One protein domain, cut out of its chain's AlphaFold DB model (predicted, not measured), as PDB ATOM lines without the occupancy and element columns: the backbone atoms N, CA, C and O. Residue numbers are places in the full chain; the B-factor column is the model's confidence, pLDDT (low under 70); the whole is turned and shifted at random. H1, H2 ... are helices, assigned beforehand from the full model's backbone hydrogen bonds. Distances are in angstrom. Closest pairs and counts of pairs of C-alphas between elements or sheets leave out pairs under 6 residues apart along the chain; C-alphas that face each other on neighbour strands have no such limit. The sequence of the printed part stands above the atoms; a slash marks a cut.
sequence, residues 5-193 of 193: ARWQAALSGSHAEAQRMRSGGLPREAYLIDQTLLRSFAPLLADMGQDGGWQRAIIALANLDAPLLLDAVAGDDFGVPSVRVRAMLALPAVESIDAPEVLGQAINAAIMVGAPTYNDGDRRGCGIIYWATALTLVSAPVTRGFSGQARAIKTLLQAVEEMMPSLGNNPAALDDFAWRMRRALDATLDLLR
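This is residues 5 to 193 of the 193 residues of an uncharacterized protein of Ktedonobacterales bacterium (UniProt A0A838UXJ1). What does this domain look like? Two groups of helices meet at H7: H1, H2, H3 and H5 form an up-and-down bundle, each running against the one before it, and H6, H7 and H9 form a second bundle, with H8 packed on H7 and H9. H7 lies in the middle and touches six helices, while the short H4 packs on H5. What is printed? The printed part has 189 residues with nine named helices, H1 to H9 in order, and no named strand: all helix. It is compact, with a radius of gyration of the C-alphas of 16.0 A, and spans 51 by 41 by 26 A.

How do the first helices stand? H1, residues 5 to 23, and H2, residues 27 to 46, form a hairpin at a shallow tilt of 17 degrees, the C-alphas of Ala 18 and Ala 30 closest, 4.1 A. H3, residues 53 to 62, forms a hairpin with H2, touching residues 38 to 45 alone, the C-alphas of Leu 38 and Ala 62 closest, 4.7 A. H5, residues 79 to 89, touches H1 at residues 8 to 15 alone, the C-alphas of Gln 8 and Leu 89 closest, 5.4 A. What links both groups? The hub H7, residues 123 to 139, touches H5 with residues 128 to 132 alone at a steep tilt of 62 degrees, the C-alphas of Ala 87 and Ala 132 closest, 5.3 A. H4, residues 69 to 73, touches H5, the C-alphas of Asp 71 and Val 80 closest, 5.4 A. How do the later helices stand? H6, residues 100 to 119, and H7 form a hairpin, the C-alphas of Gly 114 and Cys 126 closest, 4.3 A. H9, residues 171 to 190, touches H7, the C-alphas of Gly 127 and Ala 178 closest, 4.0 A; H8, residues 149 to 161, forms a hairpin with H9, touching its residues 180 to 189 alone, the C-alphas of Ala 152 and Thr 188 closest, 4.9 A. Are the backbones helical? Every O i to N i+4 pair is within hydrogen-bond range in H3, H5, H7, H8 and H9; H1 has 13 of 15, H2 13 of 16, H6 15 of 16, and H4 0 of 1 but 2 of 2 O i to N i+3 pairs.

Where are the anchors? H1 begins at C-alpha 5, (270.503, 361.551, 384.046), and H9 ends at C-alpha 190, (283.860, 387.548, 383.707). How long are the longer helices? H2 measures 29.7 A, H9 28.5 A, H6 28.4 A, H1 26.3 A and H7 24.3 A.

How large is it? The two C-alphas farthest apart, of Gly 25 and Ser 147, are 51.8 A apart. Is anything cut or uncertain? The printed part has no cut and no long link, and no printed residue is under 70 in pLDDT.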
ATOM      1  N   ALA A   5     271.293 361.753 382.829       90.50
ATOM      2  CA  ALA A   5     270.503 361.551 384.046       90.50
ATOM      3  C   ALA A   5     270.244 360.065 384.366       90.50
ATOM      4  O   ALA A   5     270.253 359.664 385.529       90.50
ATOM      5  N   ARG A   6     270.041 359.219 383.345       88.38
ATOM      6  CA  ARG A   6     269.872 357.771 383.556       88.38
ATOM      7  C   ARG A   6     271.182 357.117 383.981       88.38
ATOM      8  O   ARG A   6     271.166 356.232 384.831       88.38
ATOM      9  N   TRP A   7     272.302 357.573 383.420       88.00
ATOM     10  CA  TRP A   7     273.634 357.137 383.833       88.00
ATOM     11  C   TRP A   7     273.916 357.499 385.294       88.00
ATOM     12  O   TRP A   7     274.301 356.637 386.080       88.00
ATOM     13  N   GLN A   8     273.652 358.747 385.679       93.12
ATOM     14  CA  GLN A   8     273.839 359.231 387.046       93.12
ATOM     15  C   GLN A   8     272.941 358.493 388.046       93.12
ATOM     16  O   GLN A   8     273.400 358.142 389.130       93.12
ATOM     17  N   ALA A   9     271.697 358.172 387.675       91.25
ATOM     18  CA  ALA A   9     270.811 357.369 388.516       91.25
ATOM     19  C   ALA A   9     271.372 355.957 388.776       91.25
ATOM     20  O   ALA A   9     271.369 355.496 389.918       91.25
ATOM     21  N   ALA A  10     271.902 355.290 387.743       87.44
ATOM     22  CA  ALA A  10     272.525 353.974 387.887       87.44
ATOM     23  C   ALA A  10     273.803 354.027 388.746       87.44
ATOM     24  O   ALA A  10     273.996 353.186 389.625       87.44
ATOM     25  N   LEU A  11     274.645 355.045 388.537       91.75
ATOM     26  CA  LEU A  11     275.850 355.293 389.334       91.75
ATOM     27  C   LEU A  11     275.529 355.551 390.810       91.75
ATOM     28  O   LEU A  11     276.209 355.029 391.690       91.75
ATOM     29  N   SER A  12     274.487 356.340 391.082       94.38
ATOM     30  CA  SER A  12     274.141 356.788 392.432       94.38
ATOM     31  C   SER A  12     273.812 355.620 393.362       94.38
ATOM     32  O   SER A  12     274.294 355.593 394.495       94.38
ATOM     33  N   GLY A  13     273.064 354.621 392.881       92.88
ATOM     34  CA  GLY A  13     272.710 353.442 393.680       92.88
ATOM     35  C   GLY A  13     273.933 352.629 394.112       92.88
ATOM     36  O   GLY A  13     274.086 352.315 395.294       92.88
ATOM     37  N   SER A  14     274.832 352.341 393.170       92.75
ATOM     38  CA  SER A  14     276.050 351.571 393.441       92.75
ATOM     39  C   SER A  14     277.055 352.356 394.288       92.75
ATOM     40  O   SER A  14     277.650 351.800 395.207       92.75
ATOM     41  N   HIS A  15     277.191 353.663 394.052       95.06
ATOM     42  CA  HIS A  15     278.051 354.511 394.874       95.06
ATOM     43  C   HIS A  15     277.527 354.644 396.309       95.06
ATOM     44  O   HIS A  15     278.302 354.603 397.260       95.06
ATOM     45  N   ALA A  16     276.206 354.746 396.500       95.38
ATOM     46  CA  ALA A  16     275.608 354.756 397.831       95.38
ATOM     47  C   ALA A  16     275.909 353.460 398.606       95.38
ATOM     48  O   ALA A  16     276.138 353.510 399.814       95.38
ATOM     49  N   GLU A  17     275.953 352.309 397.926       95.31
ATOM     50  CA  GLU A  17     276.398 351.051 398.536       95.31
ATOM     51  C   GLU A  17     277.886 351.078 398.898       95.31
ATOM     52  O   GLU A  17     278.241 350.727 400.022       95.31
ATOM     53  N   ALA A  18     278.752 351.576 398.010       94.81
ATOM     54  CA  ALA A  18     280.172 351.746 398.314       94.81
ATOM     55  C   ALA A  18     280.392 352.650 399.543       94.81
ATOM     56  O   ALA A  18     281.187 352.323 400.428       94.81
ATOM     57  N   GLN A  19     279.640 353.752 399.663       94.12
ATOM     58  CA  GLN A  19     279.691 354.627 400.840       94.12
ATOM     59  C   GLN A  19     279.242 353.902 402.116       94.12
ATOM     60  O   GLN A  19     279.904 354.023 403.149       94.12
ATOM     61  N   ARG A  20     278.167 353.100 402.049       96.31
ATOM     62  CA  ARG A  20     277.729 352.264 403.180       96.31
ATOM     63  C   ARG A  20     278.830 351.299 403.612       96.31
ATOM     64  O   ARG A  20     279.176 351.289 404.792       96.31
ATOM     65  N   MET A  21     279.435 350.565 402.677       95.50
ATOM     66  CA  MET A  21     280.538 349.644 402.975       95.50
ATOM     67  C   MET A  21     281.728 350.361 403.617       95.50
ATOM     68  O   MET A  21     282.218 349.928 404.662       95.50
ATOM     69  N   ARG A  22     282.145 351.509 403.067       93.94
ATOM     70  CA  ARG A  22     283.239 352.307 403.639       93.94
ATOM     71  C   ARG A  22     282.925 352.747 405.069       93.94
ATOM     72  O   ARG A  22     283.771 352.592 405.945       93.94
ATOM     73  N   SER A  23     281.711 353.239 405.317       93.31
ATOM     74  CA  SER A  23     281.273 353.639 406.664       93.31
ATOM     75  C   SER A  23     281.186 352.464 407.647       93.31
ATOM     76  O   SER A  23     281.396 352.647 408.842       93.31
ATOM     77  N   GLY A  24     280.944 351.250 407.143       95.62
ATOM     78  CA  GLY A  24     280.923 350.004 407.910       95.62
ATOM     79  C   GLY A  24     282.300 349.374 408.149       95.62
ATOM     80  O   GLY A  24     282.363 348.251 408.638       95.62
ATOM     81  N   GLY A  25     283.396 350.057 407.797       94.62
ATOM     82  CA  GLY A  25     284.757 349.545 407.988       94.62
ATOM     83  C   GLY A  25     285.228 348.572 406.903       94.62
ATOM     84  O   GLY A  25     286.193 347.845 407.122       94.62
ATOM     85  N   LEU A  26     284.585 348.583 405.731       95.50
ATOM     86  CA  LEU A  26     284.916 347.757 404.563       95.50
ATOM     87  C   LEU A  26     285.430 348.628 403.391       95.50
ATOM     88  O   LEU A  26     284.780 348.737 402.345       95.50
ATOM     89  N   PRO A  27     286.574 349.334 403.545       93.56
ATOM     90  CA  PRO A  27     287.064 350.278 402.537       93.56
ATOM     91  C   PRO A  27     287.536 349.591 401.249       93.56
ATOM     92  O   PRO A  27     287.468 350.193 400.177       93.56
ATOM     93  N   ARG A  28     287.990 348.333 401.332       94.56
ATOM     94  CA  ARG A  28     288.448 347.561 400.170       94.56
ATOM     95  C   ARG A  28     287.274 347.134 399.294       94.56
ATOM     96  O   ARG A  28     287.357 347.199 398.074       94.56
ATOM     97  N   GLU A  29     286.178 346.718 399.905       95.94
ATOM     98  CA  GLU A  29     284.949 346.326 399.229       95.94
ATOM     99  C   GLU A  29     284.316 347.542 398.546       95.94
ATOM    100  O   GLU A  29     283.993 347.481 397.360       95.94
ATOM    101  N   ALA A  30     284.261 348.681 399.246       94.75
ATOM    102  CA  ALA A  30     283.846 349.957 398.667       94.75
ATOM    103  C   ALA A  30     284.698 350.345 397.445       94.75
ATOM    104  O   ALA A  30     284.160 350.712 396.400       94.75
ATOM    105  N   TYR A  31     286.026 350.217 397.557       95.19
ATOM    106  CA  TYR A  31     286.952 350.450 396.447       95.19
ATOM    107  C   TYR A  31     286.647 349.562 395.243       95.19
ATOM    108  O   TYR A  31     286.622 350.059 394.120       95.19
ATOM    109  N   LEU A  32     286.417 348.264 395.462       96.12
ATOM    110  CA  LEU A  32     286.130 347.328 394.379       96.12
ATOM    111  C   LEU A  32     284.828 347.692 393.661       96.12
ATOM    112  O   LEU A  32     284.804 347.650 392.436       96.12
ATOM    113  N   ILE A  33     283.787 348.116 394.384       95.25
ATOM    114  CA  ILE A  33     282.532 348.578 393.770       95.25
ATOM    115  C   ILE A  33     282.787 349.785 392.867       95.25
ATOM    116  O   ILE A  33     282.474 349.729 391.677       95.25
ATOM    117  N   ASP A  34     283.381 350.856 393.400       95.06
ATOM    118  CA  ASP A  34     283.627 352.077 392.626       95.06
ATOM    119  C   ASP A  34     284.600 351.818 391.459       95.06
ATOM    120  O   ASP A  34     284.418 352.340 390.360       95.06
ATOM    121  N   GLN A  35     285.612 350.966 391.646       95.12
ATOM    122  CA  GLN A  35     286.532 350.584 390.574       95.12
ATOM    123  C   GLN A  35     285.826 349.788 389.472       95.12
ATOM    124  O   GLN A  35     286.037 350.070 388.290       95.12
ATOM    125  N   THR A  36     285.025 348.784 389.834       94.38
ATOM    126  CA  THR A  36     284.265 347.983 388.868       94.38
ATOM    127  C   THR A  36     283.315 348.870 388.086       94.38
ATOM    128  O   THR A  36     283.298 348.770 386.862       94.38
ATOM    129  N   LEU A  37     282.611 349.784 388.765       91.94
ATOM    130  CA  LEU A  37     281.799 350.814 388.126       91.94
ATOM    131  C   LEU A  37     282.610 351.525 387.042       91.94
ATOM    132  O   LEU A  37     282.307 351.351 385.864       91.94
ATOM    133  N   LEU A  38     283.679 352.237 387.409       91.94
ATOM    134  CA  LEU A  38     284.497 353.011 386.464       91.94
ATOM    135  C   LEU A  38     284.973 352.180 385.262       91.94
ATOM    136  O   LEU A  38     284.835 352.619 384.119       91.94
ATOM    137  N   ARG A  39     285.469 350.960 385.501       90.81
ATOM    138  CA  ARG A  39     285.962 350.068 384.437       90.81
ATOM    139  C   ARG A  39     284.854 349.572 383.506       90.81
ATOM    140  O   ARG A  39     285.133 349.299 382.342       90.81
ATOM    141  N   SER A  40     283.614 349.469 383.981       89.19
ATOM    142  CA  SER A  40     282.469 349.070 383.158       89.19
ATOM    143  C   SER A  40     281.922 350.204 382.282       89.19
ATOM    144  O   SER A  40     281.377 349.914 381.221       89.19
ATOM    145  N   PHE A  41     282.075 351.479 382.665       82.31
ATOM    146  CA  PHE A  41     281.517 352.601 381.884       82.31
ATOM    147  C   PHE A  41     282.292 352.905 380.599       82.31
ATOM    148  O   PHE A  41     281.668 353.225 379.587       82.31
ATOM    149  N   ALA A  42     283.626 352.811 380.609       74.56
ATOM    150  CA  ALA A  42     284.433 353.185 379.444       74.56
ATOM    151  C   ALA A  42     284.083 352.384 378.168       74.56
ATOM    152  O   ALA A  42     283.847 353.019 377.137       74.56
ATOM    153  N   PRO A  43     283.962 351.039 378.203       80.69
ATOM    154  CA  PRO A  43     283.539 350.265 377.034       80.69
ATOM    155  C   PRO A  43     282.120 350.613 376.569       80.69
ATOM    156  O   PRO A  43     281.889 350.790 375.379       80.69
ATOM    157  N   LEU A  44     281.182 350.790 377.509       80.81
ATOM    158  CA  LEU A  44     279.785 351.102 377.188       80.81
ATOM    159  C   LEU A  44     279.636 352.449 376.466       80.81
ATOM    160  O   LEU A  44     278.774 352.592 375.605       80.81
ATOM    161  N   LEU A  45     280.467 353.438 376.803       76.50
ATOM    162  CA  LEU A  45     280.468 354.733 376.122       76.50
ATOM    163  C   LEU A  45     281.208 354.716 374.786       76.50
ATOM    164  O   LEU A  45     280.816 355.455 373.883       76.50
ATOM    165  N   ALA A  46     282.244 353.886 374.638       73.62
ATOM    166  CA  ALA A  46     282.927 353.717 373.358       73.62
ATOM    167  C   ALA A  46     281.955 353.242 372.264       73.62
ATOM    168  O   ALA A  46     281.986 353.768 371.153       73.62
ATOM    169  N   ASP A  47     281.025 352.350 372.613       77.50
ATOM    170  CA  ASP A  47     280.001 351.838 371.695       77.50
ATOM    171  C   ASP A  47     278.895 352.860 371.370       77.50
ATOM    172  O   ASP A  47     278.189 352.726 370.369       77.50
ATOM    173  N   MET A  48     278.721 353.895 372.198       73.31
ATOM    174  CA  MET A  48     277.649 354.886 372.048       73.31
ATOM    175  C   MET A  48     278.013 356.119 371.201       73.31
ATOM    176  O   MET A  48     277.114 356.906 370.895       73.31
ATOM    177  N   GLY A  49     279.286 356.292 370.832       72.12
ATOM    178  CA  GLY A  49     279.803 357.502 370.178       72.12
ATOM    179  C   GLY A  49     280.228 358.588 371.179       72.12
ATOM    180  O   GLY A  49     279.531 358.874 372.154       72.12
ATOM    181  N   GLN A  50     281.402 359.192 370.957       73.25
ATOM    182  CA  GLN A  50     282.078 360.110 371.894       73.25
ATOM    183  C   GLN A  50     281.907 361.584 371.506       73.25
ATOM    184  O   GLN A  50     282.873 362.353 371.397       73.25
ATOM    185  N   ASP A  51     280.664 361.980 371.269       83.62
ATOM    186  CA  ASP A  51     280.412 363.240 370.576       83.62
ATOM    187  C   ASP A  51     280.181 364.412 371.531       83.62
ATOM    188  O   ASP A  51     280.483 365.540 371.158       83.62
ATOM    189  N   GLY A  52     279.733 364.163 372.765       91.25
ATOM    190  CA  GLY A  52     279.422 365.222 373.723       91.25
ATOM    191  C   GLY A  52     280.445 365.423 374.844       91.25
ATOM    192  O   GLY A  52     281.264 364.550 375.161       91.25
ATOM    193  N   GLY A  53     280.398 366.605 375.460       93.88
ATOM    194  CA  GLY A  53     281.297 367.011 376.541       93.88
ATOM    195  C   GLY A  53     281.231 366.100 377.763       93.88
ATOM    196  O   GLY A  53     282.275 365.688 378.272       93.88
ATOM    197  N   TRP A  54     280.031 365.723 378.210       94.44
ATOM    198  CA  TRP A  54     279.891 364.840 379.371       94.44
ATOM    199  C   TRP A  54     280.346 363.405 379.073       94.44
ATOM    200  O   TRP A  54     280.961 362.784 379.936       94.44
ATOM    201  N   GLN A  55     280.130 362.878 377.861       93.31
ATOM    202  CA  GLN A  55     280.606 361.546 377.466       93.31
ATOM    203  C   GLN A  55     282.137 361.500 377.522       93.31
ATOM    204  O   GLN A  55     282.716 360.587 378.115       93.31
ATOM    205  N   ARG A  56     282.795 362.521 376.959       93.75
ATOM    206  CA  ARG A  56     284.257 362.670 376.986       93.75
ATOM    207  C   ARG A  56     284.792 362.810 378.410       93.75
ATOM    208  O   ARG A  56     285.789 362.172 378.748       93.75
ATOM    209  N   ALA A  57     284.094 363.557 379.264       94.94
ATOM    210  CA  ALA A  57     284.444 363.670 380.675       94.94
ATOM    211  C   ALA A  57     284.326 362.326 381.418       94.94
ATOM    212  O   ALA A  57     285.223 361.984 382.190       94.94
ATOM    213  N   ILE A  58     283.281 361.522 381.164       93.75
ATOM    214  CA  ILE A  58     283.173 360.175 381.750       93.75
ATOM    215  C   ILE A  58     284.329 359.291 381.283       93.75
ATOM    216  O   ILE A  58     284.896 358.579 382.102       93.75
ATOM    217  N   ILE A  59     284.714 359.340 380.006       92.44
ATOM    218  CA  ILE A  59     285.844 358.548 379.496       92.44
ATOM    219  C   ILE A  59     287.143 358.919 380.218       92.44
ATOM    220  O   ILE A  59     287.864 358.027 380.666       92.44
ATOM    221  N   ALA A  60     287.412 360.216 380.389       93.75
ATOM    222  CA  ALA A  60     288.573 360.685 381.142       93.75
ATOM    223  C   ALA A  60     288.540 360.187 382.599       93.75
ATOM    224  O   ALA A  60     289.521 359.637 383.092       93.75
ATOM    225  N   LEU A  61     287.391 360.306 383.268       94.94
ATOM    226  CA  LEU A  61     287.199 359.840 384.644       94.94
ATOM    227  C   LEU A  61     287.313 358.310 384.775       94.94
ATOM    228  O   LEU A  61     287.866 357.811 385.754       94.94
ATOM    229  N   ALA A  62     286.831 357.550 383.796       93.75
ATOM    230  CA  ALA A  62     286.874 356.089 383.797       93.75
ATOM    231  C   ALA A  62     288.287 355.528 383.561       93.75
ATOM    232  O   ALA A  62     288.576 354.399 383.964       93.75
ATOM    233  N   ASN A  63     289.180 356.303 382.937       92.88
ATOM    234  CA  ASN A  63     290.552 355.889 382.677       92.88
ATOM    235  C   ASN A  63     291.421 355.981 383.941       92.88
ATOM    236  O   ASN A  63     292.083 356.988 384.192       92.88
ATOM    237  N   LEU A  64     291.425 354.916 384.741       91.25
ATOM    238  CA  LEU A  64     292.215 354.821 385.974       91.25
ATOM    239  C   LEU A  64     293.735 354.775 385.748       91.25
ATOM    240  O   LEU A  64     294.479 354.978 386.702       91.25
ATOM    241  N   ASP A  65     294.189 354.541 384.517       92.19
ATOM    242  CA  ASP A  65     295.615 354.514 384.181       92.19
ATOM    243  C   ASP A  65     296.160 355.923 383.865       92.19
ATOM    244  O   ASP A  65     297.373 356.128 383.814       92.19
ATOM    245  N   ALA A  66     295.275 356.913 383.685       92.31
ATOM    246  CA  ALA A  66     295.632 358.318 383.515       92.31
ATOM    247  C   ALA A  66     295.372 359.096 384.818       92.31
ATOM    248  O   ALA A  66     294.209 359.221 385.219       92.31
ATOM    249  N   PRO A  67     296.409 359.627 385.494       92.44
ATOM    250  CA  PRO A  67     296.220 360.412 386.707       92.44
ATOM    251  C   PRO A  67     295.505 361.729 386.396       92.44
ATOM    252  O   PRO A  67     295.779 362.382 385.388       92.44
ATOM    253  N   LEU A  68     294.604 362.128 387.288       94.25
ATOM    254  CA  LEU A  68     293.868 363.385 387.214       94.25
ATOM    255  C   LEU A  68     294.187 364.235 388.440       94.25
ATOM    256  O   LEU A  68     294.422 363.706 389.526       94.25
ATOM    257  N   LEU A  69     294.089 365.559 388.306       92.44
ATOM    258  CA  LEU A  69     294.172 366.474 389.448       92.44
ATOM    259  C   LEU A  69     293.204 366.083 390.573       92.44
ATOM    260  O   LEU A  69     293.533 366.174 391.753       92.44
ATOM    261  N   LEU A  70     292.020 365.603 390.189       95.06
ATOM    262  CA  LEU A  70     290.989 365.119 391.097       95.06
ATOM    263  C   LEU A  70     291.482 364.003 392.034       95.06
ATOM    264  O   LEU A  70     291.006 363.892 393.160       95.06
ATOM    265  N   ASP A  71     292.452 363.192 391.615       94.75
ATOM    266  CA  ASP A  71     292.955 362.084 392.432       94.75
ATOM    267  C   ASP A  71     293.663 362.593 393.694       94.75
ATOM    268  O   ASP A  71     293.667 361.919 394.725       94.75
ATOM    269  N   ALA A  72     294.179 363.827 393.664       92.69
ATOM    270  CA  ALA A  72     294.817 364.458 394.813       92.69
ATOM    271  C   ALA A  72     293.853 364.674 395.996       92.69
ATOM    272  O   ALA A  72     294.312 364.793 397.134       92.69
ATOM    273  N   VAL A  73     292.529 364.692 395.774       93.88
ATOM    274  CA  VAL A  73     291.527 364.854 396.847       93.88
ATOM    275  C   VAL A  73     290.985 363.534 397.403       93.88
ATOM    276  O   VAL A  73     290.105 363.566 398.269       93.88
ATOM    277  N   ALA A  74     291.496 362.382 396.951       91.62
ATOM    278  CA  ALA A  74     291.016 361.046 397.320       91.62
ATOM    279  C   ALA A  74     291.056 360.739 398.828       91.62
ATOM    280  O   ALA A  74     290.259 359.938 399.311       91.62
ATOM    281  N   GLY A  75     291.940 361.384 399.593       84.50
ATOM    282  CA  GLY A  75     292.035 361.190 401.043       84.50
ATOM    283  C   GLY A  75     292.859 359.974 401.471       84.50
ATOM    284  O   GLY A  75     293.586 360.075 402.457       84.50
ATOM    285  N   ASP A  76     292.772 358.869 400.728       85.81
ATOM    286  CA  ASP A  76     293.476 357.604 400.965       85.81
ATOM    287  C   ASP A  76     293.703 356.809 399.662       85.81
ATOM    288  O   ASP A  76     293.149 357.145 398.610       85.81
ATOM    289  N   ASP A  77     294.492 355.731 399.745       77.12
ATOM    290  CA  ASP A  77     294.853 354.858 398.611       77.12
ATOM    291  C   ASP A  77     293.637 354.181 397.952       77.12
ATOM    292  O   ASP A  77     293.680 353.786 396.785       77.12
ATOM    293  N   PHE A  78     292.522 354.070 398.677       86.56
ATOM    294  CA  PHE A  78     291.272 353.490 398.192       86.56
ATOM    295  C   PHE A  78     290.277 354.554 397.710       86.56
ATOM    296  O   PHE A  78     289.171 354.216 397.284       86.56
ATOM    297  N   GLY A  79     290.610 355.839 397.819       91.44
ATOM    298  CA  GLY A  79     289.674 356.942 397.632       91.44
ATOM    299  C   GLY A  79     289.527 357.388 396.184       91.44
ATOM    300  O   GLY A  79     288.509 357.987 395.841       91.44
ATOM    301  N   VAL A  80     290.506 357.074 395.326       94.81
ATOM    302  CA  VAL A  80     290.547 357.538 393.929       94.81
ATOM    303  C   VAL A  80     289.288 357.135 393.149       94.81
ATOM    304  O   VAL A  80     288.638 358.023 392.595       94.81
ATOM    305  N   PRO A  81     288.851 355.857 393.141       95.81
ATOM    306  CA  PRO A  81     287.623 355.500 392.437       95.81
ATOM    307  C   PRO A  81     286.394 356.255 392.957       95.81
ATOM    308  O   PRO A  81     285.605 356.767 392.168       95.81
ATOM    309  N   SER A  82     286.281 356.407 394.278       95.44
ATOM    310  CA  SER A  82     285.169 357.109 394.925       95.44
ATOM    311  C   SER A  82     285.085 358.577 394.498       95.44
ATOM    312  O   SER A  82     284.015 359.040 394.099       95.44
ATOM    313  N   VAL A  83     286.199 359.322 394.501       96.25
ATOM    314  CA  VAL A  83     286.172 360.738 394.082       96.25
ATOM    315  C   VAL A  83     285.852 360.899 392.599       96.25
ATOM    316  O   VAL A  83     285.119 361.819 392.236       96.25
ATOM    317  N   ARG A  84     286.315 359.980 391.746       96.88
ATOM    318  CA  ARG A  84     285.986 359.990 390.316       96.88
ATOM    319  C   ARG A  84     284.518 359.658 390.056       96.88
ATOM    320  O   ARG A  84     283.885 360.340 389.255       96.88
ATOM    321  N   VAL A  85     283.941 358.691 390.774       96.50
ATOM    322  CA  VAL A  85     282.497 358.400 390.711       96.50
ATOM    323  C   VAL A  85     281.678 359.603 391.188       96.50
ATOM    324  O   VAL A  85     280.719 359.993 390.521       96.50
ATOM    325  N   ARG A  86     282.089 360.268 392.277       97.00
ATOM    326  CA  ARG A  86     281.462 361.528 392.724       97.00
ATOM    327  C   ARG A  86     281.521 362.616 391.652       97.00
ATOM    328  O   ARG A  86     280.533 363.320 391.466       97.00
ATOM    329  N   ALA A  87     282.632 362.742 390.927       97.81
ATOM    330  CA  ALA A  87     282.729 363.678 389.809       97.81
ATOM    331  C   ALA A  87     281.787 363.309 388.655       97.81
ATOM    332  O   ALA A  87     281.117 364.196 388.134       97.81
ATOM    333  N   MET A  88     281.656 362.022 388.297       96.44
ATOM    334  CA  MET A  88     280.692 361.570 387.278       96.44
ATOM    335  C   MET A  88     279.245 361.931 387.650       96.44
ATOM    336  O   MET A  88     278.462 362.369 386.804       96.44
ATOM    337  N   LEU A  89     278.900 361.795 388.932       96.81
ATOM    338  CA  LEU A  89     277.596 362.189 389.471       96.81
ATOM    339  C   LEU A  89     277.352 363.705 389.418       96.81
ATOM    340  O   LEU A  89     276.198 364.123 389.428       96.81
ATOM    341  N   ALA A  90     278.409 364.512 389.339       97.75
ATOM    342  CA  ALA A  90     278.341 365.970 389.304       97.75
ATOM    343  C   ALA A  90     278.459 366.572 387.891       97.75
ATOM    344  O   ALA A  90     278.420 367.795 387.751       97.75
ATOM    345  N   LEU A  91     278.621 365.754 386.843       97.31
ATOM    346  CA  LEU A  91     278.752 366.261 385.474       97.31
ATOM    347  C   LEU A  91     277.477 367.009 385.039       97.31
ATOM    348  O   LEU A  91     276.374 366.476 385.202       97.31
ATOM    349  N   PRO A  92     277.597 368.208 384.445       97.56
ATOM    350  CA  PRO A  92     276.482 368.857 383.773       97.56
ATOM    351  C   PRO A  92     276.194 368.186 382.421       97.56
ATOM    352  O   PRO A  92     277.091 367.661 381.763       97.56
ATOM    353  N   ALA A  93     274.942 368.251 381.964       95.31
ATOM    354  CA  ALA A  93     274.503 367.690 380.682       95.31
ATOM    355  C   ALA A  93     274.886 368.580 379.480       95.31
ATOM    356  O   ALA A  93     274.028 368.983 378.697       95.31
ATOM    357  N   VAL A  94     276.170 368.923 379.351       96.62
ATOM    358  CA  VAL A  94     276.689 369.710 378.223       96.62
ATOM    359  C   VAL A  94     277.151 368.764 377.118       96.62
ATOM    360  O   VAL A  94     278.101 367.999 377.297       96.62
ATOM    361  N   GLU A  95     276.480 368.827 375.969       94.94
ATOM    362  CA  GLU A  95     276.867 368.088 374.762       94.94
ATOM    363  C   GLU A  95     277.908 368.877 373.963       94.94
ATOM    364  O   GLU A  95     278.981 368.366 373.681       94.94
ATOM    365  N   SER A  96     277.641 370.140 373.644       96.56
ATOM    366  CA  SER A  96     278.521 370.989 372.839       96.56
ATOM    367  C   SER A  96     278.459 372.444 373.294       96.56
ATOM    368  O   SER A  96     277.623 372.821 374.115       96.56
ATOM    369  N   ILE A  97     279.372 373.253 372.766       97.25
ATOM    370  CA  ILE A  97     279.462 374.688 373.014       97.25
ATOM    371  C   ILE A  97     279.260 375.427 371.689       97.25
ATOM    372  O   ILE A  97     280.094 375.345 370.785       97.25
ATOM    373  N   ASP A  98     278.165 376.174 371.584       96.44
ATOM    374  CA  ASP A  98     277.828 377.004 370.420       96.44
ATOM    375  C   ASP A  98     277.629 378.491 370.752       96.44
ATOM    376  O   ASP A  98     277.596 379.331 369.846       96.44
ATOM    377  N   ALA A  99     277.513 378.822 372.039       97.00
ATOM    378  CA  ALA A  99     277.236 380.163 372.528       97.00
ATOM    379  C   ALA A  99     277.787 380.366 373.958       97.00
ATOM    380  O   ALA A  99     277.928 379.390 374.710       97.00
ATOM    381  N   PRO A 100     278.104 381.611 374.369       97.25
ATOM    382  CA  PRO A 100     278.600 381.901 375.718       97.25
ATOM    383  C   PRO A 100     277.595 381.521 376.818       97.25
ATOM    384  O   PRO A 100     278.001 381.157 377.924       97.25
ATOM    385  N   GLU A 101     276.294 381.538 376.523       97.50
ATOM    386  CA  GLU A 101     275.225 381.190 377.460       97.50
ATOM    387  C   GLU A 101     275.342 379.747 377.958       97.50
ATOM    388  O   GLU A 101     275.040 379.493 379.121       97.50
ATOM    389  N   VAL A 102     275.821 378.816 377.126       97.25
ATOM    390  CA  VAL A 102     276.002 377.410 377.522       97.25
ATOM    391  C   VAL A 102     277.042 377.290 378.638       97.25
ATOM    392  O   VAL A 102     276.790 376.625 379.645       97.25
ATOM    393  N   LEU A 103     278.184 377.983 378.509       97.19
ATOM    394  CA  LEU A 103     279.192 378.038 379.576       97.19
ATOM    395  C   LEU A 103     278.601 378.696 380.820       97.19
ATOM    396  O   LEU A 103     278.691 378.141 381.913       97.19
ATOM    397  N   GLY A 104     277.979 379.865 380.651       98.00
ATOM    398  CA  GLY A 104     277.416 380.626 381.761       98.00
ATOM    399  C   GLY A 104     276.379 379.830 382.555       98.00
ATOM    400  O   GLY A 104     276.426 379.806 383.782       98.00
ATOM    401  N   GLN A 105     275.467 379.134 381.876       98.31
ATOM    402  CA  GLN A 105     274.435 378.311 382.507       98.31
ATOM    403  C   GLN A 105     275.033 377.125 383.268       98.31
ATOM    404  O   GLN A 105     274.677 376.917 384.428       98.31
ATOM    405  N   ALA A 106     275.962 376.381 382.657       98.44
ATOM    406  CA  ALA A 106     276.611 375.246 383.313       98.44
ATOM    407  C   ALA A 106     277.398 375.684 384.559       98.44
ATOM    408  O   ALA A 106     277.280 375.068 385.619       98.44
ATOM    409  N   ILE A 107     278.149 376.786 384.459       98.62
ATOM    410  CA  ILE A 107     278.926 377.334 385.575       98.62
ATOM    411  C   ILE A 107     278.007 377.825 386.699       98.62
ATOM    412  O   ILE A 107     278.219 377.479 387.862       98.62
ATOM    413  N   ASN A 108     276.964 378.592 386.374       98.56
ATOM    414  CA  ASN A 108     276.018 379.084 387.375       98.56
ATOM    415  C   ASN A 108     275.285 377.932 388.075       98.56
ATOM    416  O   ASN A 108     275.133 377.961 389.294       98.56
ATOM    417  N   ALA A 109     274.888 376.887 387.341       98.44
ATOM    418  CA  ALA A 109     274.289 375.692 387.931       98.44
ATOM    419  C   ALA A 109     275.253 374.995 388.909       98.44
ATOM    420  O   ALA A 109     274.857 374.652 390.023       98.44
ATOM    421  N   ALA A 110     276.529 374.858 388.541       98.62
ATOM    422  CA  ALA A 110     277.549 374.299 389.424       98.62
ATOM    423  C   ALA A 110     277.737 375.141 390.694       98.62
ATOM    424  O   ALA A 110     277.828 374.590 391.787       98.62
ATOM    425  N   ILE A 111     277.737 376.472 390.575       98.62
ATOM    426  CA  ILE A 111     277.806 377.413 391.704       98.62
ATOM    427  C   ILE A 111     276.602 377.264 392.641       98.62
ATOM    428  O   ILE A 111     276.785 377.240 393.861       98.62
ATOM    429  N   MET A 112     275.396 377.122 392.088       98.50
ATOM    430  CA  MET A 112     274.159 376.966 392.861       98.50
ATOM    431  C   MET A 112     274.134 375.696 393.717       98.50
ATOM    432  O   MET A 112     273.462 375.683 394.745       98.50
ATOM    433  N   VAL A 113     274.868 374.649 393.330       98.44
ATOM    434  CA  VAL A 113     274.998 373.407 394.113       98.44
ATOM    435  C   VAL A 113     276.257 373.423 394.984       98.44
ATOM    436  O   VAL A 113     276.223 373.057 396.161       98.44
ATOM    437  N   GLY A 114     277.381 373.876 394.431       98.38
ATOM    438  CA  GLY A 114     278.682 373.853 395.090       98.38
ATOM    439  C   GLY A 114     278.777 374.807 396.279       98.38
ATOM    440  O   GLY A 114     279.345 374.431 397.302       98.38
ATOM    441  N   ALA A 115     278.202 376.012 396.201       98.38
ATOM    442  CA  ALA A 115     278.285 376.969 397.307       98.38
ATOM    443  C   ALA A 115     277.530 376.489 398.567       98.38
ATOM    444  O   ALA A 115     278.135 376.504 399.639       98.38
ATOM    445  N   PRO A 116     276.281 375.985 398.480       98.56
ATOM    446  CA  PRO A 116     275.636 375.325 399.616       98.56
ATOM    447  C   PRO A 116     276.435 374.130 400.148       98.56
ATOM    448  O   PRO A 116     276.674 374.052 401.345       98.56
ATOM    449  N   THR A 117     276.948 373.269 399.260       98.31
ATOM    450  CA  THR A 117     277.765 372.099 399.646       98.31
ATOM    451  C   THR A 117     278.992 372.501 400.477       98.31
ATOM    452  O   THR A 117     279.329 371.846 401.462       98.31
ATOM    453  N   TYR A 118     279.651 373.606 400.109       98.19
ATOM    454  CA  TYR A 118     280.754 374.176 400.884       98.19
ATOM    455  C   TYR A 118     280.289 374.694 402.252       98.19
ATOM    456  O   TYR A 118     280.939 374.421 403.261       98.19
ATOM    457  N   ASN A 119     279.175 375.434 402.291       98.06
ATOM    458  CA  ASN A 119     278.622 376.008 403.521       98.06
ATOM    459  C   ASN A 119     278.195 374.929 404.529       98.06
ATOM    460  O   ASN A 119     278.319 375.142 405.732       98.06
ATOM    461  N   ASP A 120     277.781 373.761 404.037       98.06
ATOM    462  CA  ASP A 120     277.475 372.572 404.843       98.06
ATOM    463  C   ASP A 120     278.742 371.844 405.346       98.06
ATOM    464  O   ASP A 120     278.664 370.848 406.064       98.06
ATOM    465  N   GLY A 121     279.931 372.338 404.988       97.31
ATOM    466  CA  GLY A 121     281.227 371.828 405.428       97.31
ATOM    467  C   GLY A 121     281.885 370.827 404.474       97.31
ATOM    468  O   GLY A 121     283.048 370.471 404.695       97.31
ATOM    469  N   ASP A 122     281.223 370.408 403.388       96.81
ATOM    470  CA  ASP A 122     281.806 369.503 402.386       96.81
ATOM    471  C   ASP A 122     282.648 370.268 401.348       96.81
ATOM    472  O   ASP A 122     282.329 370.377 400.158       96.81
ATOM    473  N   ARG A 123     283.794 370.778 401.813       97.06
ATOM    474  CA  ARG A 123     284.797 371.459 400.973       97.06
ATOM    475  C   ARG A 123     285.267 370.585 399.812       97.06
ATOM    476  O   ARG A 123     285.405 371.058 398.687       97.06
ATOM    477  N   ARG A 124     285.463 369.284 400.058       96.56
ATOM    478  CA  ARG A 124     285.848 368.328 399.014       96.56
ATOM    479  C   ARG A 124     284.758 368.234 397.947       96.56
ATOM    480  O   ARG A 124     285.059 368.336 396.763       96.56
ATOM    481  N   GLY A 125     283.508 368.056 398.362       97.00
ATOM    482  CA  GLY A 125     282.363 367.917 397.467       97.00
ATOM    483  C   GLY A 125     282.164 369.118 396.559       97.00
ATOM    484  O   GLY A 125     282.029 368.942 395.349       97.00
ATOM    485  N   CYS A 126     282.220 370.338 397.100       98.19
ATOM    486  CA  CYS A 126     282.073 371.530 396.266       98.19
ATOM    487  C   CYS A 126     283.203 371.666 395.230       98.19
ATOM    488  O   CYS A 126     282.931 371.955 394.065       98.19
ATOM    489  N   GLY A 127     284.454 371.370 395.607       97.94
ATOM    490  CA  GLY A 127     285.581 371.379 394.678       97.94
ATOM    491  C   GLY A 127     285.433 370.327 393.573       97.94
ATOM    492  O   GLY A 127     285.686 370.632 392.409       97.94
ATOM    493  N   ILE A 128     284.942 369.125 393.909       98.06
ATOM    494  CA  ILE A 128     284.624 368.069 392.931       98.06
ATOM    495  C   ILE A 128     283.566 368.555 391.927       98.06
ATOM    496  O   ILE A 128     283.746 368.357 390.728       98.06
ATOM    497  N   ILE A 129     282.497 369.217 392.386       98.69
ATOM    498  CA  ILE A 129     281.436 369.761 391.515       98.69
ATOM    499  C   ILE A 129     282.011 370.778 390.520       98.69
ATOM    500  O   ILE A 129     281.747 370.703 389.315       98.69
ATOM    501  N   TYR A 130     282.826 371.714 391.006       98.75
ATOM    502  CA  TYR A 130     283.441 372.734 390.158       98.75
ATOM    503  C   TYR A 130     284.429 372.130 389.157       98.75
ATOM    504  O   TYR A 130     284.412 372.495 387.982       98.75
ATOM    505  N   TRP A 131     285.248 371.171 389.593       98.56
ATOM    506  CA  TRP A 131     286.191 370.470 388.725       98.56
ATOM    507  C   TRP A 131     285.484 369.640 387.653       98.56
ATOM    508  O   TRP A 131     285.840 369.738 386.483       98.56
ATOM    509  N   ALA A 132     284.434 368.896 388.008       98.50
ATOM    510  CA  ALA A 132     283.644 368.111 387.058       98.50
ATOM    511  C   ALA A 132     282.980 369.003 385.994       98.50
ATOM    512  O   ALA A 132     282.967 368.672 384.805       98.50
ATOM    513  N   THR A 133     282.485 370.172 386.410       98.81
ATOM    514  CA  THR A 133     281.924 371.181 385.502       98.81
ATOM    515  C   THR A 133     282.987 371.712 384.545       98.81
ATOM    516  O   THR A 133     282.775 371.705 383.333       98.81
ATOM    517  N   ALA A 134     284.151 372.115 385.064       98.62
ATOM    518  CA  ALA A 134     285.259 372.597 384.246       98.62
ATOM    519  C   ALA A 134     285.741 371.526 383.253       98.62
ATOM    520  O   ALA A 134     285.857 371.825 382.066       98.62
ATOM    521  N   LEU A 135     285.928 370.275 383.701       98.56
ATOM    522  CA  LEU A 135     286.315 369.150 382.842       98.56
ATOM    523  C   LEU A 135     285.319 368.963 381.693       98.56
ATOM    524  O   LEU A 135     285.719 368.784 380.542       98.56
ATOM    525  N   THR A 136     284.023 369.011 381.996       98.31
ATOM    526  CA  THR A 136     282.972 368.834 380.987       98.31
ATOM    527  C   THR A 136     283.031 369.932 379.932       98.31
ATOM    528  O   THR A 136     282.985 369.643 378.739       98.31
ATOM    529  N   LEU A 137     283.187 371.187 380.361       98.38
ATOM    530  CA  LEU A 137     283.250 372.338 379.462       98.38
ATOM    531  C   LEU A 137     284.503 372.329 378.578       98.38
ATOM    532  O   LEU A 137     284.399 372.643 377.398       98.38
ATOM    533  N   VAL A 138     285.671 371.936 379.099       97.94
ATOM    534  CA  VAL A 138     286.885 371.827 378.263       97.94
ATOM    535  C   VAL A 138     286.850 370.619 377.326       97.94
ATOM    536  O   VAL A 138     287.514 370.626 376.293       97.94
ATOM    537  N   SER A 139     286.073 369.589 377.671       96.56
ATOM    538  CA  SER A 139     285.909 368.383 376.854       96.56
ATOM    539  C   SER A 139     284.858 368.546 375.753       96.56
ATOM    540  O   SER A 139     284.878 367.795 374.774       96.56
ATOM    541  N   ALA A 140     283.930 369.493 375.909       97.06
ATOM    542  CA  ALA A 140     282.831 369.705 374.979       97.06
ATOM    543  C   ALA A 140     283.334 370.225 373.621       97.06
ATOM    544  O   ALA A 140     284.114 371.182 373.574       97.06
ATOM    545  N   PRO A 141     282.891 369.642 372.489       96.44
ATOM    546  CA  PRO A 141     283.191 370.195 371.181       96.44
ATOM    547  C   PRO A 141     282.609 371.600 371.045       96.44
ATOM    548  O   PRO A 141     281.451 371.861 371.374       96.44
ATOM    549  N   VAL A 142     283.414 372.492 370.478       95.69
ATOM    550  CA  VAL A 142     282.962 373.819 370.077       95.69
ATOM    551  C   VAL A 142     282.425 373.720 368.658       95.69
ATOM    552  O   VAL A 142     283.188 373.538 367.711       95.69
ATOM    553  N   THR A 143     281.114 373.853 368.501       94.81
ATOM    554  CA  THR A 143     280.454 373.836 367.188       94.81
ATOM    555  C   THR A 143     280.374 375.230 366.576       94.81
ATOM    556  O   THR A 143     280.347 375.363 365.352       94.81
ATOM    557  N   ARG A 144     280.388 376.282 367.406       94.06
ATOM    558  CA  ARG A 144     280.426 377.675 366.955       94.06
ATOM    559  C   ARG A 144     281.264 378.550 367.885       94.06
ATOM    560  O   ARG A 144     281.073 378.564 369.095       94.06
ATOM    561  N   GLY A 145     282.169 379.308 367.268       92.38
ATOM    562  CA  GLY A 145     283.037 380.276 367.932       92.38
ATOM    563  C   GLY A 145     282.293 381.488 368.504       92.38
ATOM    564  O   GLY A 145     281.406 382.021 367.837       92.38
ATOM    565  N   PHE A 146     282.720 381.997 369.662       94.88
ATOM    566  CA  PHE A 146     282.309 383.316 370.173       94.88
ATOM    567  C   PHE A 146     283.473 384.107 370.798       94.88
ATOM    568  O   PHE A 146     284.548 383.570 371.086       94.88
ATOM    569  N   SER A 147     283.280 385.420 370.973       95.31
ATOM    570  CA  SER A 147     284.299 386.307 371.551       95.31
ATOM    571  C   SER A 147     284.670 385.864 372.967       95.31
ATOM    572  O   SER A 147     283.805 385.538 373.766       95.31
ATOM    573  N   GLY A 148     285.964 385.824 373.283       94.06
ATOM    574  CA  GLY A 148     286.434 385.402 374.605       94.06
ATOM    575  C   GLY A 148     286.474 383.887 374.835       94.06
ATOM    576  O   GLY A 148     287.161 383.463 375.762       94.06
ATOM    577  N   GLN A 149     285.882 383.066 373.958       95.88
ATOM    578  CA  GLN A 149     285.823 381.607 374.117       95.88
ATOM    579  C   GLN A 149     287.195 380.965 374.359       95.88
ATOM    580  O   GLN A 149     287.362 380.205 375.306       95.88
ATOM    581  N   ALA A 150     288.201 381.269 373.533       96.44
ATOM    582  CA  ALA A 150     289.526 380.663 373.679       96.44
ATOM    583  C   ALA A 150     290.170 380.986 375.039       96.44
ATOM    584  O   ALA A 150     290.857 380.146 375.616       96.44
ATOM    585  N   ARG A 151     289.922 382.190 375.575       97.88
ATOM    586  CA  ARG A 151     290.398 382.585 376.907       97.88
ATOM    587  C   ARG A 151     289.626 381.851 378.000       97.88
ATOM    588  O   ARG A 151     290.265 381.293 378.879       97.88
ATOM    589  N   ALA A 152     288.300 381.787 377.891       97.81
ATOM    590  CA  ALA A 152     287.436 381.050 378.812       97.81
ATOM    591  C   ALA A 152     287.847 379.570 378.924       97.81
ATOM    592  O   ALA A 152     288.127 379.083 380.016       97.81
ATOM    593  N   ILE A 153     287.980 378.873 377.790       97.81
ATOM    594  CA  ILE A 153     288.402 377.465 377.768       97.81
ATOM    595  C   ILE A 153     289.815 377.302 378.330       97.81
ATOM    596  O   ILE A 153     290.045 376.394 379.122       97.81
ATOM    597  N   LYS A 154     290.756 378.194 377.991       97.75
ATOM    598  CA  LYS A 154     292.116 378.152 378.545       97.75
ATOM    599  C   LYS A 154     292.125 378.308 380.070       97.75
ATOM    600  O   LYS A 154     292.855 377.581 380.735       97.75
ATOM    601  N   THR A 155     291.330 379.226 380.618       98.12
ATOM    602  CA  THR A 155     291.207 379.435 382.070       98.12
ATOM    603  C   THR A 155     290.695 378.180 382.774       98.12
ATOM    604  O   THR A 155     291.267 377.772 383.784       98.12
ATOM    605  N   LEU A 156     289.666 377.528 382.224       98.00
ATOM    606  CA  LEU A 156     289.157 376.265 382.763       98.00
ATOM    607  C   LEU A 156     290.181 375.130 382.630       98.00
ATOM    608  O   LEU A 156     290.371 374.373 383.579       98.00
ATOM    609  N   LEU A 157     290.866 375.039 381.486       97.31
ATOM    610  CA  LEU A 157     291.862 374.002 381.213       97.31
ATOM    611  C   LEU A 157     293.013 374.050 382.222       97.31
ATOM    612  O   LEU A 157     293.363 373.037 382.818       97.31
ATOM    613  N   GLN A 158     293.536 375.249 382.488       96.06
ATOM    614  CA  GLN A 158     294.576 375.452 383.498       96.06
ATOM    615  C   GLN A 158     294.137 374.951 384.879       96.06
ATOM    616  O   GLN A 158     294.924 374.322 385.579       96.06
ATOM    617  N   ALA A 159     292.876 375.174 385.256       95.00
ATOM    618  CA  ALA A 159     292.360 374.737 386.547       95.00
ATOM    619  C   ALA A 159     292.215 373.211 386.662       95.00
ATOM    620  O   ALA A 159     292.375 372.671 387.755       95.00
ATOM    621  N   VAL A 160     291.918 372.508 385.562       95.88
ATOM    622  CA  VAL A 160     291.751 371.043 385.587       95.88
ATOM    623  C   VAL A 160     293.062 370.274 385.420       95.88
ATOM    624  O   VAL A 160     293.146 369.154 385.924       95.88
ATOM    625  N   GLU A 161     294.070 370.854 384.757       92.25
ATOM    626  CA  GLU A 161     295.345 370.186 384.444       92.25
ATOM    627  C   GLU A 161     296.475 370.455 385.447       92.25
ATOM    628  O   GLU A 161     297.384 369.634 385.571       92.25
ATOM    629  N   GLU A 162     296.477 371.590 386.153       89.88
ATOM    630  CA  GLU A 162     297.616 371.979 386.998       89.88
ATOM    631  C   GLU A 162     297.649 371.170 388.305       89.88
ATOM    632  O   GLU A 162     297.113 371.587 389.341       89.88
ATOM    633  N   MET A 163     298.294 370.001 388.197       77.88
ATOM    634  CA  MET A 163     298.477 368.962 389.210       77.88
ATOM    635  C   MET A 163     298.849 369.517 390.583       77.88
ATOM    636  O   MET A 163     299.684 370.409 390.723       77.88
ATOM    637  N   MET A 164     298.264 368.916 391.613       78.06
ATOM    638  CA  MET A 164     298.540 369.229 393.010       78.06
ATOM    639  C   MET A 164     299.193 368.024 393.696       78.06
ATOM    640  O   MET A 164     298.915 366.884 393.311       78.06
ATOM    641  N   PRO A 165     300.036 368.235 394.724       80.00
ATOM    642  CA  PRO A 165     300.403 367.144 395.620       80.00
ATOM    643  C   PRO A 165     299.138 366.556 396.259       80.00
ATOM    644  O   PRO A 165     298.123 367.242 396.373       80.00
ATOM    645  N   SER A 166     299.202 365.296 396.699       82.31
ATOM    646  CA  SER A 166     298.086 364.678 397.425       82.31
ATOM    647  C   SER A 166     297.676 365.556 398.611       82.31
ATOM    648  O   SER A 166     298.497 365.888 399.467       82.31
ATOM    649  N   LEU A 167     296.405 365.950 398.636       86.62
ATOM    650  CA  LEU A 167     295.827 366.834 399.651       86.62
ATOM    651  C   LEU A 167     295.305 366.034 400.847       86.62
ATOM    652  O   LEU A 167     295.127 366.574 401.943       86.62
ATOM    653  N   GLY A 168     295.076 364.734 400.649       82.38
ATOM    654  CA  GLY A 168     294.579 363.836 401.678       82.38
ATOM    655  C   GLY A 168     293.269 364.344 402.294       82.38
ATOM    656  O   GLY A 168     292.328 364.742 401.599       82.38
ATOM    657  N   ASN A 169     293.211 364.310 403.625       87.56
ATOM    658  CA  ASN A 169     292.097 364.825 404.423       87.56
ATOM    659  C   ASN A 169     292.397 366.195 405.057       87.56
ATOM    660  O   ASN A 169     291.696 366.591 405.983       87.56
ATOM    661  N   ASN A 170     293.431 366.913 404.601       92.81
ATOM    662  CA  ASN A 170     293.795 368.209 405.172       92.81
ATOM    663  C   ASN A 170     292.704 369.259 404.861       92.81
ATOM    664  O   ASN A 170     292.528 369.610 403.692       92.81
ATOM    665  N   PRO A 171     291.998 369.805 405.873       93.69
ATOM    666  CA  PRO A 171     290.901 370.739 405.637       93.69
ATOM    667  C   PRO A 171     291.320 372.012 404.900       93.69
ATOM    668  O   PRO A 171     290.572 372.459 404.039       93.69
ATOM    669  N   ALA A 172     292.500 372.565 405.198       95.12
ATOM    670  CA  ALA A 172     292.997 373.776 404.543       95.12
ATOM    671  C   ALA A 172     293.320 373.519 403.064       95.12
ATOM    672  O   ALA A 172     292.935 374.296 402.201       95.12
ATOM    673  N   ALA A 173     293.934 372.374 402.757       94.12
ATOM    674  CA  ALA A 173     294.237 371.996 401.379       94.12
ATOM    675  C   ALA A 173     292.963 371.758 400.542       94.12
ATOM    676  O   ALA A 173     292.907 372.116 399.367       94.12
ATOM    677  N   LEU A 174     291.926 371.170 401.150       95.44
ATOM    678  CA  LEU A 174     290.616 370.997 400.513       95.44
ATOM    679  C   LEU A 174     289.886 372.336 400.317       95.44
ATOM    680  O   LEU A 174     289.190 372.500 399.318       95.44
ATOM    681  N   ASP A 175     290.051 373.278 401.249       96.38
ATOM    682  CA  ASP A 175     289.546 374.652 401.139       96.38
ATOM    683  C   ASP A 175     290.190 375.388 399.959       96.38
ATOM    684  O   ASP A 175     289.493 375.911 399.088       96.38
ATOM    685  N   ASP A 176     291.522 375.330 399.873       95.62
ATOM    686  CA  ASP A 176     292.297 375.923 398.786       95.62
ATOM    687  C   ASP A 176     291.897 375.341 397.427       95.62
ATOM    688  O   ASP A 176     291.702 376.088 396.466       95.62
ATOM    689  N   PHE A 177     291.716 374.018 397.341       96.12
ATOM    690  CA  PHE A 177     291.222 373.357 396.132       96.12
ATOM    691  C   PHE A 177     289.835 373.877 395.724       96.12
ATOM    692  O   PHE A 177     289.643 374.286 394.576       96.12
ATOM    693  N   ALA A 178     288.880 373.918 396.657       97.06
ATOM    694  CA  ALA A 178     287.531 374.411 396.397       97.06
ATOM    695  C   ALA A 178     287.530 375.858 395.880       97.06
ATOM    696  O   ALA A 178     286.912 376.157 394.853       97.06
ATOM    697  N   TRP A 179     288.262 376.749 396.553       97.62
ATOM    698  CA  TRP A 179     288.355 378.157 396.170       97.62
ATOM    699  C   TRP A 179     289.109 378.375 394.868       97.62
ATOM    700  O   TRP A 179     288.726 379.244 394.084       97.62
ATOM    701  N   ARG A 180     290.155 377.591 394.597       96.94
ATOM    702  CA  ARG A 180     290.870 377.637 393.320       96.94
ATOM    703  C   ARG A 180     289.943 377.289 392.162       96.94
ATOM    704  O   ARG A 180     289.867 378.055 391.200       96.94
ATOM    705  N   MET A 181     289.196 376.192 392.281       98.25
ATOM    706  CA  MET A 181     288.223 375.811 391.259       98.25
ATOM    707  C   MET A 181     287.130 376.872 391.109       98.25
ATOM    708  O   MET A 181     286.806 377.259 389.987       98.25
ATOM    709  N   ARG A 182     286.619 377.413 392.222       98.44
ATOM    710  CA  ARG A 182     285.618 378.485 392.194       98.44
ATOM    711  C   ARG A 182     286.114 379.734 391.462       98.44
ATOM    712  O   ARG A 182     285.416 380.239 390.590       98.44
ATOM    713  N   ARG A 183     287.329 380.198 391.759       98.50
ATOM    714  CA  ARG A 183     287.925 381.373 391.100       98.50
ATOM    715  C   ARG A 183     288.099 381.168 389.596       98.50
ATOM    716  O   ARG A 183     287.902 382.115 388.845       98.50
ATOM    717  N   ALA A 184     288.436 379.958 389.146       98.31
ATOM    718  CA  ALA A 184     288.520 379.651 387.717       98.31
ATOM    719  C   ALA A 184     287.152 379.761 387.021       98.31
ATOM    720  O   ALA A 184     287.059 380.298 385.915       98.31
ATOM    721  N   LEU A 185     286.088 379.297 387.684       98.62
ATOM    722  CA  LEU A 185     284.717 379.457 387.205       98.62
ATOM    723  C   LEU A 185     284.292 380.933 387.153       98.62
ATOM    724  O   LEU A 185     283.811 381.385 386.116       98.62
ATOM    725  N   ASP A 186     284.521 381.695 388.227       98.69
ATOM    726  CA  ASP A 186     284.170 383.121 388.285       98.69
ATOM    727  C   ASP A 186     284.944 383.931 387.222       98.69
ATOM    728  O   ASP A 186     284.346 384.700 386.470       98.69
ATOM    729  N   ALA A 187     286.251 383.686 387.070       98.38
ATOM    730  CA  ALA A 187     287.070 384.324 386.035       98.38
ATOM    731  C   ALA A 187     286.587 383.980 384.619       98.38
ATOM    732  O   ALA A 187     286.662 384.807 383.710       98.38
ATOM    733  N   THR A 188     286.067 382.766 384.424       98.25
ATOM    734  CA  THR A 188     285.461 382.372 383.153       98.25
ATOM    735  C   THR A 188     284.180 383.156 382.892       98.25
ATOM    736  O   THR A 188     284.020 383.662 381.788       98.25
ATOM    737  N   LEU A 189     283.303 383.322 383.888       98.00
ATOM    738  CA  LEU A 189     282.089 384.137 383.754       98.00
ATOM    739  C   LEU A 189     282.399 385.598 383.410       98.00
ATOM    740  O   LEU A 189     281.704 386.187 382.586       98.00
ATOM    741  N   ASP A 190     283.444 386.175 384.003       97.56
ATOM    742  CA  ASP A 190     283.860 387.548 383.707       97.56
ATOM    743  C   ASP A 190     284.317 387.723 382.249       97.56
ATOM    744  O   ASP A 190     284.108 388.784 381.668       97.56
ATOM    745  N   LEU A 191     284.882 386.682 381.628       96.19
ATOM    746  CA  LEU A 191     285.290 386.689 380.216       96.19
ATOM    747  C   LEU A 191     284.119 386.567 379.225       96.19
ATOM    748  O   LEU A 191     284.341 386.757 378.027       96.19
ATOM    749  N   LEU A 192     282.921 386.208 379.700       93.19
ATOM    750  CA  LEU A 192     281.707 386.073 378.884       93.19
ATOM    751  C   LEU A 192     280.872 387.363 378.835       93.19
ATOM    752  O   LEU A 192     279.873 387.397 378.116       93.19
ATOM    753  N   ARG A 193     281.249 388.388 379.610       88.31
ATOM    754  CA  ARG A 193     280.625 389.720 379.617       88.31
ATOM    755  C   ARG A 193     281.219 390.616 378.534       88.31
ATOM    756  O   ARG A 193     280.441 391.424 377.984       88.31
TER     757      ARG A 193